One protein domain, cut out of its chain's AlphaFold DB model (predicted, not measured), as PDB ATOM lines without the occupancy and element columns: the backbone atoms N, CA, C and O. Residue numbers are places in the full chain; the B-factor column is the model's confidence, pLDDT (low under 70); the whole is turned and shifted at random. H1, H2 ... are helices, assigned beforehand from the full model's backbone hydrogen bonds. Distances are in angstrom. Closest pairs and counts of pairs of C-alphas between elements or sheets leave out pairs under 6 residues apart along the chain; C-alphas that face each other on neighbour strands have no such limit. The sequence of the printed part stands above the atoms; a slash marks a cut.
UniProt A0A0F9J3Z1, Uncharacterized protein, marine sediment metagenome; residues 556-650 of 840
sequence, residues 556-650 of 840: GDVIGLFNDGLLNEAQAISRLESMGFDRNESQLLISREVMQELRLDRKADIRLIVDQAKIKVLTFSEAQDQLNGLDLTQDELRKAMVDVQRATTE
ATOM      1  N   GLY A 556      13.093  44.229 -16.609       78.94
ATOM      2  CA  GLY A 556      12.116  44.861 -17.494       78.94
ATOM      3  C   GLY A 556      12.388  44.593 -18.972       78.94
ATOM      4  O   GLY A 556      11.445  44.353 -19.712       78.94
ATOM      5  N   ASP A 557      13.657  44.546 -19.383       81.56
ATOM      6  CA  ASP A 557      14.034  44.269 -20.771       81.56
ATOM      7  C   ASP A 557      13.785  42.795 -21.134       81.56
ATOM      8  O   ASP A 557      13.302  42.504 -22.222       81.56
ATOM      9  N   VAL A 558      14.038  41.851 -20.215       83.19
ATOM     10  CA  VAL A 558      13.723  40.420 -20.432       83.19
ATOM     11  C   VAL A 558      12.218  40.179 -20.500       83.19
ATOM     12  O   VAL A 558      11.765  39.420 -21.354       83.19
ATOM     13  N   ILE A 559      11.446  40.834 -19.628       83.81
ATOM     14  CA  ILE A 559       9.980  40.778 -19.667       83.81
ATOM     15  C   ILE A 559       9.451  41.420 -20.955       83.81
ATOM     16  O   ILE A 559       8.581  40.844 -21.594       83.81
ATOM     17  N   GLY A 560      10.011  42.556 -21.382       81.81
ATOM     18  CA  GLY A 560       9.656  43.199 -22.649       81.81
ATOM     19  C   GLY A 560       9.892  42.279 -23.845       81.81
ATOM     20  O   GLY A 560       8.976  42.037 -24.617       81.81
ATOM     21  N   LEU A 561      11.073  41.659 -23.935       85.06
ATOM     22  CA  LEU A 561      11.396  40.701 -24.999       85.06
ATOM     23  C   LEU A 561      10.508  39.441 -24.979       85.06
ATOM     24  O   LEU A 561      10.295  38.836 -26.028       85.06
ATOM     25  N   PHE A 562      10.017  39.024 -23.810       86.12
ATOM     26  CA  PHE A 562       9.029  37.948 -23.692       86.12
ATOM     27  C   PHE A 562       7.652  38.390 -24.209       86.12
ATOM     28  O   PHE A 562       7.084  37.700 -25.050       86.12
ATOM     29  N   ASN A 563       7.170  39.560 -23.780       81.81
ATOM     30  CA  ASN A 563       5.892  40.130 -24.221       81.81
ATOM     31  C   ASN A 563       5.889  40.452 -25.730       81.81
ATOM     32  O   ASN A 563       4.870  40.316 -26.391       81.81
ATOM     33  N   ASP A 564       7.038  40.814 -26.307       80.25
ATOM     34  CA  ASP A 564       7.197  41.036 -27.753       80.25
ATOM     35  C   ASP A 564       7.298  39.715 -28.557       80.25
ATOM     36  O   ASP A 564       7.509  39.730 -29.773       80.25
ATOM     37  N   GLY A 565       7.209  38.553 -27.894       79.31
ATOM     38  CA  GLY A 565       7.298  37.222 -28.507       79.31
ATOM     39  C   GLY A 565       8.702  36.820 -28.980       79.31
ATOM     40  O   GLY A 565       8.869  35.781 -29.623       79.31
ATOM     41  N   LEU A 566       9.729  37.619 -28.670       84.06
ATOM     42  CA  LEU A 566      11.126  37.375 -29.055       84.06
ATOM     43  C   LEU A 566      11.817  36.339 -28.157       84.06
ATOM     44  O   LEU A 566      12.819  35.741 -28.558       84.06
ATOM     45  N   LEU A 567      11.285  36.108 -26.955       86.69
ATOM     46  CA  LEU A 567      11.673  35.023 -26.056       86.69
ATOM     47  C   LEU A 567      10.460  34.144 -25.761       86.69
ATOM     48  O   LEU A 567       9.388  34.647 -25.446       86.69
ATOM     49  N   ASN A 568      10.640  32.824 -25.785       87.25
ATOM     50  CA  ASN A 568       9.631  31.908 -25.248       87.25
ATOM     51  C   ASN A 568       9.736  31.787 -23.715       87.25
ATOM     52  O   ASN A 568      10.737  32.180 -23.116       87.25
ATOM     53  N   GLU A 569       8.719  31.201 -23.077       83.88
ATOM     54  CA  GLU A 569       8.629  31.083 -21.612       83.88
ATOM     55  C   GLU A 569       9.878  30.433 -20.993       83.88
ATOM     56  O   GLU A 569      10.442  30.947 -20.027       83.88
ATOM     57  N   ALA A 570      10.387  29.354 -21.594       83.69
ATOM     58  CA  ALA A 570      11.585  28.673 -21.106       83.69
ATOM     59  C   ALA A 570      12.854  29.539 -21.235       83.69
ATOM     60  O   ALA A 570      13.711  29.524 -20.349       83.69
ATOM     61  N   GLN A 571      12.976  30.313 -22.317       88.00
ATOM     62  CA  GLN A 571      14.095  31.229 -22.545       88.00
ATOM     63  C   GLN A 571      14.050  32.429 -21.597       88.00
ATOM     64  O   GLN A 571      15.086  32.807 -21.053       88.00
ATOM     65  N   ALA A 572      12.869  33.005 -21.370       85.44
ATOM     66  CA  ALA A 572      12.687  34.125 -20.457       85.44
ATOM     67  C   ALA A 572      12.985  33.714 -19.005       85.44
ATOM     68  O   ALA A 572      13.738  34.409 -18.322       85.44
ATOM     69  N   ILE A 573      12.508  32.538 -18.571       87.56
ATOM     70  CA  ILE A 573      12.841  31.962 -17.257       87.56
ATOM     71  C   ILE A 573      14.354  31.768 -17.122       87.56
ATOM     72  O   ILE A 573      14.938  32.237 -16.152       87.56
ATOM     73  N   SER A 574      15.011  31.155 -18.112       86.25
ATOM     74  CA  SER A 574      16.461  30.920 -18.064       86.25
ATOM     75  C   SER A 574      17.273  32.221 -17.997       86.25
ATOM     76  O   SER A 574      18.284  32.286 -17.293       86.25
ATOM     77  N   ARG A 575      16.830  33.284 -18.686       85.12
ATOM     78  CA  ARG A 575      17.482  34.599 -18.607       85.12
ATOM     79  C   ARG A 575      17.270  35.267 -17.251       85.12
ATOM     80  O   ARG A 575      18.228  35.818 -16.718       85.12
ATOM     81  N   LEU A 576      16.078  35.168 -16.665       87.00
ATOM     82  CA  LEU A 576      15.814  35.663 -15.309       87.00
ATOM     83  C   LEU A 576      16.627  34.890 -14.253       87.00
ATOM     84  O   LEU A 576      17.220  35.508 -13.372       87.00
ATOM     85  N   GLU A 577      16.766  33.570 -14.393       86.31
ATOM     86  CA  GLU A 577      17.629  32.756 -13.523       86.31
ATOM     87  C   GLU A 577      19.103  33.175 -13.629       86.31
ATOM     88  O   GLU A 577      19.786  33.314 -12.614       86.31
ATOM     89  N   SER A 578      19.593  33.468 -14.841       82.75
ATOM     90  CA  SER A 578      20.960  33.976 -15.040       82.75
ATOM     91  C   SER A 578      21.205  35.360 -14.416       82.75
ATOM     92  O   SER A 578      22.352  35.723 -14.165       82.75
ATOM     93  N   MET A 579      20.133  36.107 -14.122       81.12
ATOM     94  CA  MET A 579      20.156  37.406 -13.434       81.12
ATOM     95  C   MET A 579      19.987  37.286 -11.911       81.12
ATOM     96  O   MET A 579      19.970  38.303 -11.218       81.12
ATOM     97  N   GLY A 580      19.873  36.064 -11.379       80.19
ATOM     98  CA  GLY A 580      19.794  35.792  -9.944       80.19
ATOM     99  C   GLY A 580      18.381  35.673  -9.367       80.19
ATOM    100  O   GLY A 580      18.255  35.580  -8.147       80.19
ATOM    101  N   PHE A 581      17.331  35.652 -10.196       83.25
ATOM    102  CA  PHE A 581      15.982  35.297  -9.741       83.25
ATOM    103  C   PHE A 581      15.886  33.787  -9.521       83.25
ATOM    104  O   PHE A 581      16.423  33.004 -10.305       83.25
ATOM    105  N   ASP A 582      15.188  33.352  -8.474       86.06
ATOM    106  CA  ASP A 582      14.964  31.922  -8.289       86.06
ATOM    107  C   ASP A 582      13.956  31.373  -9.319       86.06
ATOM    108  O   ASP A 582      13.210  32.116  -9.972       86.06
ATOM    109  N   ARG A 583      13.948  30.050  -9.500       81.75
ATOM    110  CA  ARG A 583      13.129  29.387 -10.524       81.75
ATOM    111  C   ARG A 583      11.627  29.591 -10.322       81.75
ATOM    112  O   ARG A 583      10.898  29.753 -11.300       81.75
ATOM    113  N   ASN A 584      11.166  29.581  -9.073       82.88
ATOM    114  CA  ASN A 584       9.749  29.742  -8.753       82.88
ATOM    115  C   ASN A 584       9.319  31.196  -8.966       82.88
ATOM    116  O   ASN A 584       8.247  31.447  -9.513       82.88
ATOM    117  N   GLU A 585      10.168  32.150  -8.583       81.38
ATOM    118  CA  GLU A 585       9.949  33.574  -8.816       81.38
ATOM    119  C   GLU A 585       9.920  33.882 -10.318       81.38
ATOM    120  O   GLU A 585       9.004  34.552 -10.791       81.38
ATOM    121  N   SER A 586      10.854  33.327 -11.091       86.56
ATOM    122  CA  SER A 586      10.909  33.494 -12.549       86.56
ATOM    123  C   SER A 586       9.661  32.928 -13.242       86.56
ATOM    124  O   SER A 586       9.075  33.596 -14.091       86.56
ATOM    125  N   GLN A 587       9.189  31.743 -12.835       85.38
ATOM    126  CA  GLN A 587       7.938  31.154 -13.337       85.38
ATOM    127  C   GLN A 587       6.701  31.973 -12.951       85.38
ATOM    128  O   GLN A 587       5.802  32.174 -13.769       85.38
ATOM    129  N   LEU A 588       6.642  32.475 -11.717       86.44
ATOM    130  CA  LEU A 588       5.532  33.310 -11.264       86.44
ATOM    131  C   LEU A 588       5.491  34.642 -12.025       86.44
ATOM    132  O   LEU A 588       4.414  35.125 -12.363       86.44
ATOM    133  N   LEU A 589       6.655  35.229 -12.320       85.00
ATOM    134  CA  LEU A 589       6.755  36.465 -13.091       85.00
ATOM    135  C   LEU A 589       6.276  36.267 -14.526       85.00
ATOM    136  O   LEU A 589       5.432  37.034 -14.973       85.00
ATOM    137  N   ILE A 590       6.748  35.229 -15.218       87.44
ATOM    138  CA  ILE A 590       6.335  34.969 -16.601       87.44
ATOM    139  C   ILE A 590       4.857  34.563 -16.686       87.44
ATOM    140  O   ILE A 590       4.124  35.112 -17.501       87.44
ATOM    141  N   SER A 591       4.363  33.703 -15.790       82.31
ATOM    142  CA  SER A 591       2.931  33.351 -15.751       82.31
ATOM    143  C   SER A 591       2.035  34.552 -15.437       82.31
ATOM    144  O   SER A 591       0.946  34.673 -16.000       82.31
ATOM    145  N   ARG A 592       2.490  35.481 -14.585       85.00
ATOM    146  CA  ARG A 592       1.806  36.761 -14.376       85.00
ATOM    147  C   ARG A 592       1.756  37.578 -15.664       85.00
ATOM    148  O   ARG A 592       0.697  38.128 -15.942       85.00
ATOM    149  N   GLU A 593       2.854  37.681 -16.410       84.19
ATOM    150  CA  GLU A 593       2.894  38.439 -17.669       84.19
ATOM    151  C   GLU A 593       1.978  37.828 -18.731       84.19
ATOM    152  O   GLU A 593       1.155  38.552 -19.274       84.19
ATOM    153  N   VAL A 594       1.978  36.501 -18.909       80.31
ATOM    154  CA  VAL A 594       1.020  35.805 -19.795       80.31
ATOM    155  C   VAL A 594      -0.428  36.130 -19.412       80.31
ATOM    156  O   VAL A 594      -1.275  36.413 -20.257       80.31
ATOM    157  N   MET A 595      -0.734  36.135 -18.112       78.81
ATOM    158  CA  MET A 595      -2.065  36.501 -17.625       78.81
ATOM    159  C   MET A 595      -2.372  37.994 -17.803       78.81
ATOM    160  O   MET A 595      -3.541  38.358 -17.934       78.81
ATOM    161  N   GLN A 596      -1.364  38.871 -17.779       78.69
ATOM    162  CA  GLN A 596      -1.528  40.296 -18.064       78.69
ATOM    163  C   GLN A 596      -1.744  40.551 -19.552       78.69
ATOM    164  O   GLN A 596      -2.640  41.320 -19.878       78.69
ATOM    165  N   GLU A 597      -1.009  39.880 -20.431       77.44
ATOM    166  CA  GLU A 597      -1.156  39.967 -21.885       77.44
ATOM    167  C   GLU A 597      -2.556  39.521 -22.315       77.44
ATOM    168  O   GLU A 597      -3.298  40.311 -22.888       77.44
ATOM    169  N   LEU A 598      -3.018  38.356 -21.847       75.88
ATOM    170  CA  LEU A 598      -4.396  37.898 -22.074       75.88
ATOM    171  C   LEU A 598      -5.454  38.894 -21.566       75.88
ATOM    172  O   LEU A 598      -6.556  38.981 -22.107       75.88
ATOM    173  N   ARG A 599      -5.158  39.643 -20.495       77.25
ATOM    174  CA  ARG A 599      -6.043  40.712 -20.003       77.25
ATOM    175  C   ARG A 599      -5.969  41.968 -20.867       77.25
ATOM    176  O   ARG A 599      -6.985  42.650 -20.991       77.25
ATOM    177  N   LEU A 600      -4.796  42.309 -21.397       78.06
ATOM    178  CA  LEU A 600      -4.595  43.443 -22.295       78.06
ATOM    179  C   LEU A 600      -5.294  43.200 -23.631       78.06
ATOM    180  O   LEU A 600      -6.015  44.094 -24.061       78.06
ATOM    181  N   ASP A 601      -5.186  41.997 -24.193       79.12
ATOM    182  CA  ASP A 601      -5.879  41.590 -25.418       79.12
ATOM    183  C   ASP A 601      -7.394  41.689 -25.247       79.12
ATOM    184  O   ASP A 601      -8.050  42.447 -25.959       79.12
ATOM    185  N   ARG A 602      -7.955  41.067 -24.196       80.19
ATOM    186  CA  ARG A 602      -9.395  41.187 -23.896       80.19
ATOM    187  C   ARG A 602      -9.831  42.641 -23.708       80.19
ATOM    188  O   ARG A 602     -10.922  43.023 -24.120       80.19
ATOM    189  N   LYS A 603      -8.996  43.479 -23.086       80.94
ATOM    190  CA  LYS A 603      -9.285  44.909 -22.904       80.94
ATOM    191  C   LYS A 603      -9.205  45.684 -24.223       80.94
ATOM    192  O   LYS A 603      -9.987  46.618 -24.407       80.94
ATOM    193  N   ALA A 604      -8.274  45.336 -25.105       81.19
ATOM    194  CA  ALA A 604      -8.140  45.924 -26.430       81.19
ATOM    195  C   ALA A 604      -9.343  45.559 -27.308       81.19
ATOM    196  O   ALA A 604      -9.922  46.457 -27.914       81.19
ATOM    197  N   ASP A 605      -9.789  44.302 -27.273       83.12
ATOM    198  CA  ASP A 605     -10.986  43.832 -27.980       83.12
ATOM    199  C   ASP A 605     -12.253  44.537 -27.477       83.12
ATOM    200  O   ASP A 605     -13.024  45.076 -28.272       83.12
ATOM    201  N   ILE A 606     -12.433  44.634 -26.151       84.88
ATOM    202  CA  ILE A 606     -13.526  45.421 -25.555       84.88
ATOM    203  C   ILE A 606     -13.472  46.869 -26.053       84.88
ATOM    204  O   ILE A 606     -14.494  47.427 -26.451       84.88
ATOM    205  N   ARG A 607     -12.289  47.497 -26.029       85.00
ATOM    206  CA  ARG A 607     -12.120  48.892 -26.446       85.00
ATOM    207  C   ARG A 607     -12.437  49.079 -27.925       85.00
ATOM    208  O   ARG A 607     -13.107  50.047 -28.259       85.00
ATOM    209  N   LEU A 608     -12.006  48.159 -28.783       84.38
ATOM    210  CA  LEU A 608     -12.315  48.184 -30.209       84.38
ATOM    211  C   LEU A 608     -13.830  48.141 -30.442       84.38
ATOM    212  O   LEU A 608     -14.344  48.955 -31.205       84.38
ATOM    213  N   ILE A 609     -14.551  47.259 -29.740       84.38
ATOM    214  CA  ILE A 609     -16.014  47.152 -29.844       84.38
ATOM    215  C   ILE A 609     -16.700  48.429 -29.328       84.38
ATOM    216  O   ILE A 609     -17.620  48.944 -29.967       84.38
ATOM    217  N   VAL A 610     -16.232  48.993 -28.207       82.50
ATOM    218  CA  VAL A 610     -16.743  50.263 -27.657       82.50
ATOM    219  C   VAL A 610     -16.489  51.430 -28.617       82.50
ATOM    220  O   VAL A 610     -17.395  52.229 -28.856       82.50
ATOM    221  N   ASP A 611     -15.296  51.523 -29.205       80.25
ATOM    222  CA  ASP A 611     -14.937  52.574 -30.158       80.25
ATOM    223  C   ASP A 611     -15.753  52.439 -31.455       80.25
ATOM    224  O   ASP A 611     -16.274  53.437 -31.951       80.25
ATOM    225  N   GLN A 612     -15.963  51.216 -31.959       79.94
ATOM    226  CA  GLN A 612     -16.838  50.941 -33.106       79.94
ATOM    227  C   GLN A 612     -18.306  51.306 -32.824       79.94
ATOM    228  O   GLN A 612     -18.976  51.872 -33.695       79.94
ATOM    229  N   ALA A 613     -18.800  51.060 -31.608       78.06
ATOM    230  CA  ALA A 613     -20.125  51.507 -31.174       78.06
ATOM    231  C   ALA A 613     -20.205  53.041 -31.049       78.06
ATOM    232  O   ALA A 613     -21.204  53.648 -31.445       78.06
ATOM    233  N   LYS A 614     -19.132  53.695 -30.579       76.88
ATOM    234  CA  LYS A 614     -19.020  55.161 -30.472       76.88
ATOM    235  C   LYS A 614     -19.146  55.853 -31.829       76.88
ATOM    236  O   LYS A 614     -19.851  56.854 -31.953       76.88
ATOM    237  N   ILE A 615     -18.494  55.309 -32.858       76.19
ATOM    238  CA  ILE A 615     -18.550  55.836 -34.232       76.19
ATOM    239  C   ILE A 615     -19.746  55.302 -35.043       76.19
ATOM    240  O   ILE A 615     -19.842  55.580 -36.237       76.19
ATOM    241  N   LYS A 616     -20.677  54.577 -34.400       71.00
ATOM    242  CA  LYS A 616     -21.895  53.980 -34.988       71.00
ATOM    243  C   LYS A 616     -21.646  52.973 -36.115       71.00
ATOM    244  O   LYS A 616     -22.527  52.752 -36.943       71.00
ATOM    245  N   VAL A 617     -20.464  52.363 -36.142       75.31
ATOM    246  CA  VAL A 617     -20.181  51.213 -37.013       75.31
ATOM    247  C   VAL A 617     -20.919  49.971 -36.506       75.31
ATOM    248  O   VAL A 617     -21.348  49.160 -37.317       75.31
ATOM    249  N   LEU A 618     -21.124  49.864 -35.188       78.56
ATOM    250  CA  LEU A 618     -21.955  48.836 -34.557       78.56
ATOM    251  C   LEU A 618     -23.161  49.465 -33.855       78.56
ATOM    252  O   LEU A 618     -23.042  50.496 -33.185       78.56
ATOM    253  N   THR A 619     -24.324  48.825 -33.969       80.50
ATOM    254  CA  THR A 619     -25.479  49.119 -33.113       80.50
ATOM    255  C   THR A 619     -25.256  48.579 -31.698       80.50
ATOM    256  O   THR A 619     -24.435  47.694 -31.475       80.50
ATOM    257  N   PHE A 620     -26.013  49.083 -30.716       77.69
ATOM    258  CA  PHE A 620     -25.917  48.608 -29.329       77.69
ATOM    259  C   PHE A 620     -26.131  47.087 -29.211       77.69
ATOM    260  O   PHE A 620     -25.413  46.428 -28.467       77.69
ATOM    261  N   SER A 621     -27.074  46.533 -29.982       79.25
ATOM    262  CA  SER A 621     -27.338  45.089 -30.007       79.25
ATOM    263  C   SER A 621     -26.159  44.306 -30.592       79.25
ATOM    264  O   SER A 621     -25.744  43.316 -30.007       79.25
ATOM    265  N   GLU A 622     -25.569  44.775 -31.695       82.62
ATOM    266  CA  GLU A 622     -24.421  44.107 -32.329       82.62
ATOM    267  C   GLU A 622     -23.157  44.190 -31.463       82.62
ATOM    268  O   GLU A 622     -22.408  43.220 -31.364       82.62
ATOM    269  N   ALA A 623     -22.929  45.320 -30.789       81.31
ATOM    270  CA  ALA A 623     -21.836  45.470 -29.834       81.31
ATOM    271  C   ALA A 623     -22.031  44.568 -28.601       81.31
ATOM    272  O   ALA A 623     -21.070  43.984 -28.106       81.31
ATOM    273  N   GLN A 624     -23.272  44.408 -28.127       83.38
ATOM    274  CA  GLN A 624     -23.601  43.480 -27.045       83.38
ATOM    275  C   GLN A 624     -23.345  42.022 -27.453       83.38
ATOM    276  O   GLN A 624     -22.759  41.268 -26.676       83.38
ATOM    277  N   ASP A 625     -23.735  41.634 -28.666       85.06
ATOM    278  CA  ASP A 625     -23.511  40.282 -29.184       85.06
ATOM    279  C   ASP A 625     -22.017  39.976 -29.353       85.06
ATOM    280  O   ASP A 625     -21.561  38.898 -28.967       85.06
ATOM    281  N   GLN A 626     -21.226  40.935 -29.846       86.56
ATOM    282  CA  GLN A 626     -19.774  40.773 -29.964       86.56
ATOM    283  C   GLN A 626     -19.072  40.704 -28.603       86.56
ATOM    284  O   GLN A 626     -18.186  39.873 -28.425       86.56
ATOM    285  N   LEU A 627     -19.497  41.503 -27.615       85.62
ATOM    286  CA  LEU A 627     -18.962  41.422 -26.250       85.62
ATOM    287  C   LEU A 627     -19.301  40.094 -25.560       85.62
ATOM    288  O   LEU A 627     -18.472  39.574 -24.820       85.62
ATOM    289  N   ASN A 628     -20.486  39.529 -25.813       84.69
ATOM    290  CA  ASN A 628     -20.859  38.197 -25.321       84.69
ATOM    291  C   ASN A 628     -20.058  37.068 -25.989       84.69
ATOM    292  O   ASN A 628     -19.949  35.983 -25.422       84.69
ATOM    293  N   GLY A 629     -19.527  37.306 -27.192       82.81
ATOM    294  CA  GLY A 629     -18.657  36.373 -27.909       82.81
ATOM    295  C   GLY A 629     -17.215  36.339 -27.393       82.81
ATOM    296  O   GLY A 629     -16.470  35.426 -27.744       82.81
ATOM    297  N   LEU A 630     -16.821  37.304 -26.557       83.25
ATOM    298  CA  LEU A 630     -15.536  37.303 -25.866       83.25
ATOM    299  C   LEU A 630     -15.640  36.460 -24.581       83.25
ATOM    300  O   LEU A 630     -16.635  36.540 -23.862       83.25
ATOM    301  N   ASP A 631     -14.600  35.686 -24.255       80.62
ATOM    302  CA  ASP A 631     -14.504  34.902 -23.007       80.62
ATOM    303  C   ASP A 631     -14.223  35.821 -21.796       80.62
ATOM    304  O   ASP A 631     -13.150  35.813 -21.188       80.62
ATOM    305  N   LEU A 632     -15.166  36.723 -21.516       81.88
ATOM    306  CA  LEU A 632     -15.094  37.718 -20.448       81.88
ATOM    307  C   LEU A 632     -15.675  37.165 -19.152       81.88
ATOM    308  O   LEU A 632     -16.687  36.460 -19.131       81.88
ATOM    309  N   THR A 633     -15.104  37.587 -18.025       82.56
ATOM    310  CA  THR A 633     -15.759  37.358 -16.736       82.56
ATOM    311  C   THR A 633     -17.066  38.156 -16.639       82.56
ATOM    312  O   THR A 633     -17.233  39.206 -17.261       82.56
ATOM    313  N   GLN A 634     -17.996  37.704 -15.792       77.19
ATOM    314  CA  GLN A 634     -19.293  38.369 -15.582       77.19
ATOM    315  C   GLN A 634     -19.167  39.843 -15.157       77.19
ATOM    316  O   GLN A 634     -20.023  40.669 -15.473       77.19
ATOM    317  N   ASP A 635     -18.094  40.193 -14.444       79.38
ATOM    318  CA  ASP A 635     -17.815  41.573 -14.045       79.38
ATOM    319  C   ASP A 635     -17.229  42.418 -15.182       79.38
ATOM    320  O   ASP A 635     -17.542  43.607 -15.277       79.38
ATOM    321  N   GLU A 636     -16.388  41.832 -16.039       79.69
ATOM    322  CA  GLU A 636     -15.810  42.502 -17.210       79.69
ATOM    323  C   GLU A 636     -16.877  42.774 -18.271       79.69
ATOM    324  O   GLU A 636     -16.980  43.907 -18.740       79.69
ATOM    325  N   LEU A 637     -17.728  41.787 -18.562       83.81
ATOM    326  CA  LEU A 637     -18.844  41.929 -19.496       83.81
ATOM    327  C   LEU A 637     -19.790  43.060 -19.069       83.81
ATOM    328  O   LEU A 637     -20.134  43.930 -19.866       83.81
ATOM    329  N   ARG A 638     -20.153  43.111 -17.779       83.56
ATOM    330  CA  ARG A 638     -21.021  44.169 -17.242       83.56
ATOM    331  C   ARG A 638     -20.412  45.561 -17.414       83.56
ATOM    332  O   ARG A 638     -21.124  46.492 -17.777       83.56
ATOM    333  N   LYS A 639     -19.112  45.717 -17.141       84.06
ATOM    334  CA  LYS A 639     -18.405  46.997 -17.317       84.06
ATOM    335  C   LYS A 639     -18.343  47.396 -18.791       84.06
ATOM    336  O   LYS A 639     -18.696  48.525 -19.110       84.06
ATOM    337  N   ALA A 640     -18.002  46.456 -19.670       82.62
ATOM    338  CA  ALA A 640     -17.962  46.684 -21.111       82.62
ATOM    339  C   ALA A 640     -19.330  47.119 -21.667       82.62
ATOM    340  O   ALA A 640     -19.403  48.075 -22.433       82.62
ATOM    341  N   MET A 641     -20.431  46.501 -21.221       82.12
ATOM    342  CA  MET A 641     -21.790  46.907 -21.611       82.12
ATOM    343  C   MET A 641     -22.139  48.333 -21.154       82.12
ATOM    344  O   MET A 641     -22.749  49.090 -21.909       82.12
ATOM    345  N   VAL A 642     -21.732  48.724 -19.940       84.06
ATOM    346  CA  VAL A 642     -21.903  50.102 -19.442       84.06
ATOM    347  C   VAL A 642     -21.099  51.093 -20.287       84.06
ATOM    348  O   VAL A 642     -21.600  52.176 -20.596       84.06
ATOM    349  N   ASP A 643     -19.885  50.725 -20.692       81.50
ATOM    350  CA  ASP A 643     -19.027  51.572 -21.522       81.50
ATOM    351  C   ASP A 643     -19.583  51.730 -22.948       81.50
ATOM    352  O   ASP A 643     -19.627  52.854 -23.449       81.50
ATOM    353  N   VAL A 644     -20.120  50.667 -23.564       81.06
ATOM    354  CA  VAL A 644     -20.849  50.753 -24.849       81.06
ATOM    355  C   VAL A 644     -22.062  51.678 -24.721       81.06
ATOM    356  O   VAL A 644     -22.277  52.553 -25.562       81.06
ATOM    357  N   GLN A 645     -22.837  51.549 -23.639       77.38
ATOM    358  CA  GLN A 645     -24.010  52.392 -23.419       77.38
ATOM    359  C   GLN A 645     -23.628  53.872 -23.262       77.38
ATOM    360  O   GLN A 645     -24.254  54.741 -23.876       77.38
ATOM    361  N   ARG A 646     -22.558  54.175 -22.518       74.62
ATOM    362  CA  ARG A 646     -22.005  55.535 -22.404       74.62
ATOM    363  C   ARG A 646     -21.518  56.068 -23.747       74.62
ATOM    364  O   ARG A 646     -21.903  57.171 -24.126       74.62
ATOM    365  N   ALA A 647     -20.759  55.270 -24.493       68.06
ATOM    366  CA  ALA A 647     -20.223  55.647 -25.797       68.06
ATOM    367  C   ALA A 647     -21.323  55.964 -26.824       68.06
ATOM    368  O   ALA A 647     -21.176  56.893 -27.613       68.06
ATOM    369  N   THR A 648     -22.456  55.253 -26.781       65.19
ATOM    370  CA  THR A 648     -23.627  55.556 -27.631       65.19
ATOM    371  C   THR A 648     -24.446  56.774 -27.173       65.19
ATOM    372  O   THR A 648     -25.213  57.320 -27.971       65.19
ATOM    373  N   THR A 649     -24.275  57.229 -25.924       63.12
ATOM    374  CA  THR A 649     -25.038  58.339 -25.316       63.12
ATOM    375  C   THR A 649     -24.266  59.669 -25.307       63.12
ATOM    376  O   THR A 649     -24.892  60.729 -25.298       63.12
ATOM    377  N   GLU A 650     -22.927  59.655 -25.364       54.41
ATOM    378  CA  GLU A 650     -22.084  60.861 -25.456       54.41
ATOM    379  C   GLU A 650     -22.308  61.610 -26.786       54.41
ATOM    380  O   GLU A 650     -21.632  61.377 -27.789       54.41
TER     381      GLU A 650
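Overview. This is residues 556 to 650 of the 840 residues of an uncharacterized protein of marine sediment metagenome (UniProt A0A0F9J3Z1). One long helix, H3, makes the long axis like the bar of a dumbbell, with a pair of short helices packed on each end: the hairpin of H1 and H2 on its first part, and the hairpin of H4 and H5 on its last part. At the far end H4 and H5 run roughly along H3, while H1 and H2 stand steeply to it; the two small lobes stay apart from each other. The printed part has 95 residues with five named helices, in the order H1, H2, H3, H4, H5, and no named strand, and its class is all helix. It is loose, with a radius of gyration of the C-alphas of 18.0 A, and spans 53 by 23 by 20 A, a rod.

Arrangement. Begin at H1, residues 556 to 563, and go on to H2, residues 569 to 578: they form a helical hairpin and touch, the closest C-alphas being those of Phe 562 and Ala 572, 6.2 A apart, at a shallow tilt of 14 degrees, opposite ways. Next comes the hub, H3, residues 583 to 614, which touches the four other helices. Its residues 583 to 590 alone touch H2, closest at the C-alphas of Ile 573 and Ser 586, 5.3 A, at a steep tilt of 48 degrees, opposite ways. Its residues 590 to 597 alone touch H1, closest at the C-alphas of Asn 563 and Glu 593, 7.4 A, at a steep tilt of 62 degrees, the same way. Look then at H4, residues 620 to 628, a helical hairpin with H3: residues 606 to 613 of H3 alone touch it, closest at the C-alphas of Ile 609 and Ala 623, 6.1 A, at a shallow tilt of 16 degrees. H5, residues 634 to 649, touches H3 at residues 606 to 614 alone, closest at the C-alphas of Lys 614 and Ala 647, 4.9 A, at a shallow tilt of 31 degrees, the same way. H4 and H5 form a helical hairpin, closest at the C-alphas of Gln 624 and Met 641, 6.7 A, at a shallow tilt of 21 degrees. Of these 6 touching pairs 4 are at a shallow tilt: the helix packing is mostly aligned, but only just. H1 and H2 are both apart from H4 and H5. In H1, H2, H3, H4 and H5 every O i to N i+4 pair is within hydrogen-bond range.

Along the chain. Find C-alpha 556 at (12.116, 44.861, -17.494), where H1 begins. H2 is 14.3 A long. From C-alpha 583 at (13.129, 29.387, -10.524) H3 runs 45.8 A to C-alpha 614. H4 is 12.2 A long, and H5 runs 22.9 A to C-alpha 649 at (-25.038, 58.339, -25.316).

Size, cuts and confidence. The two C-alphas farthest apart are those of Ser 578 and Thr 649, 53.1 A. The printed part has no cut, and its four links are tight. The mean pLDDT of the printed part is 81.3; look for low confidence, under 70, at residues 647 to 650.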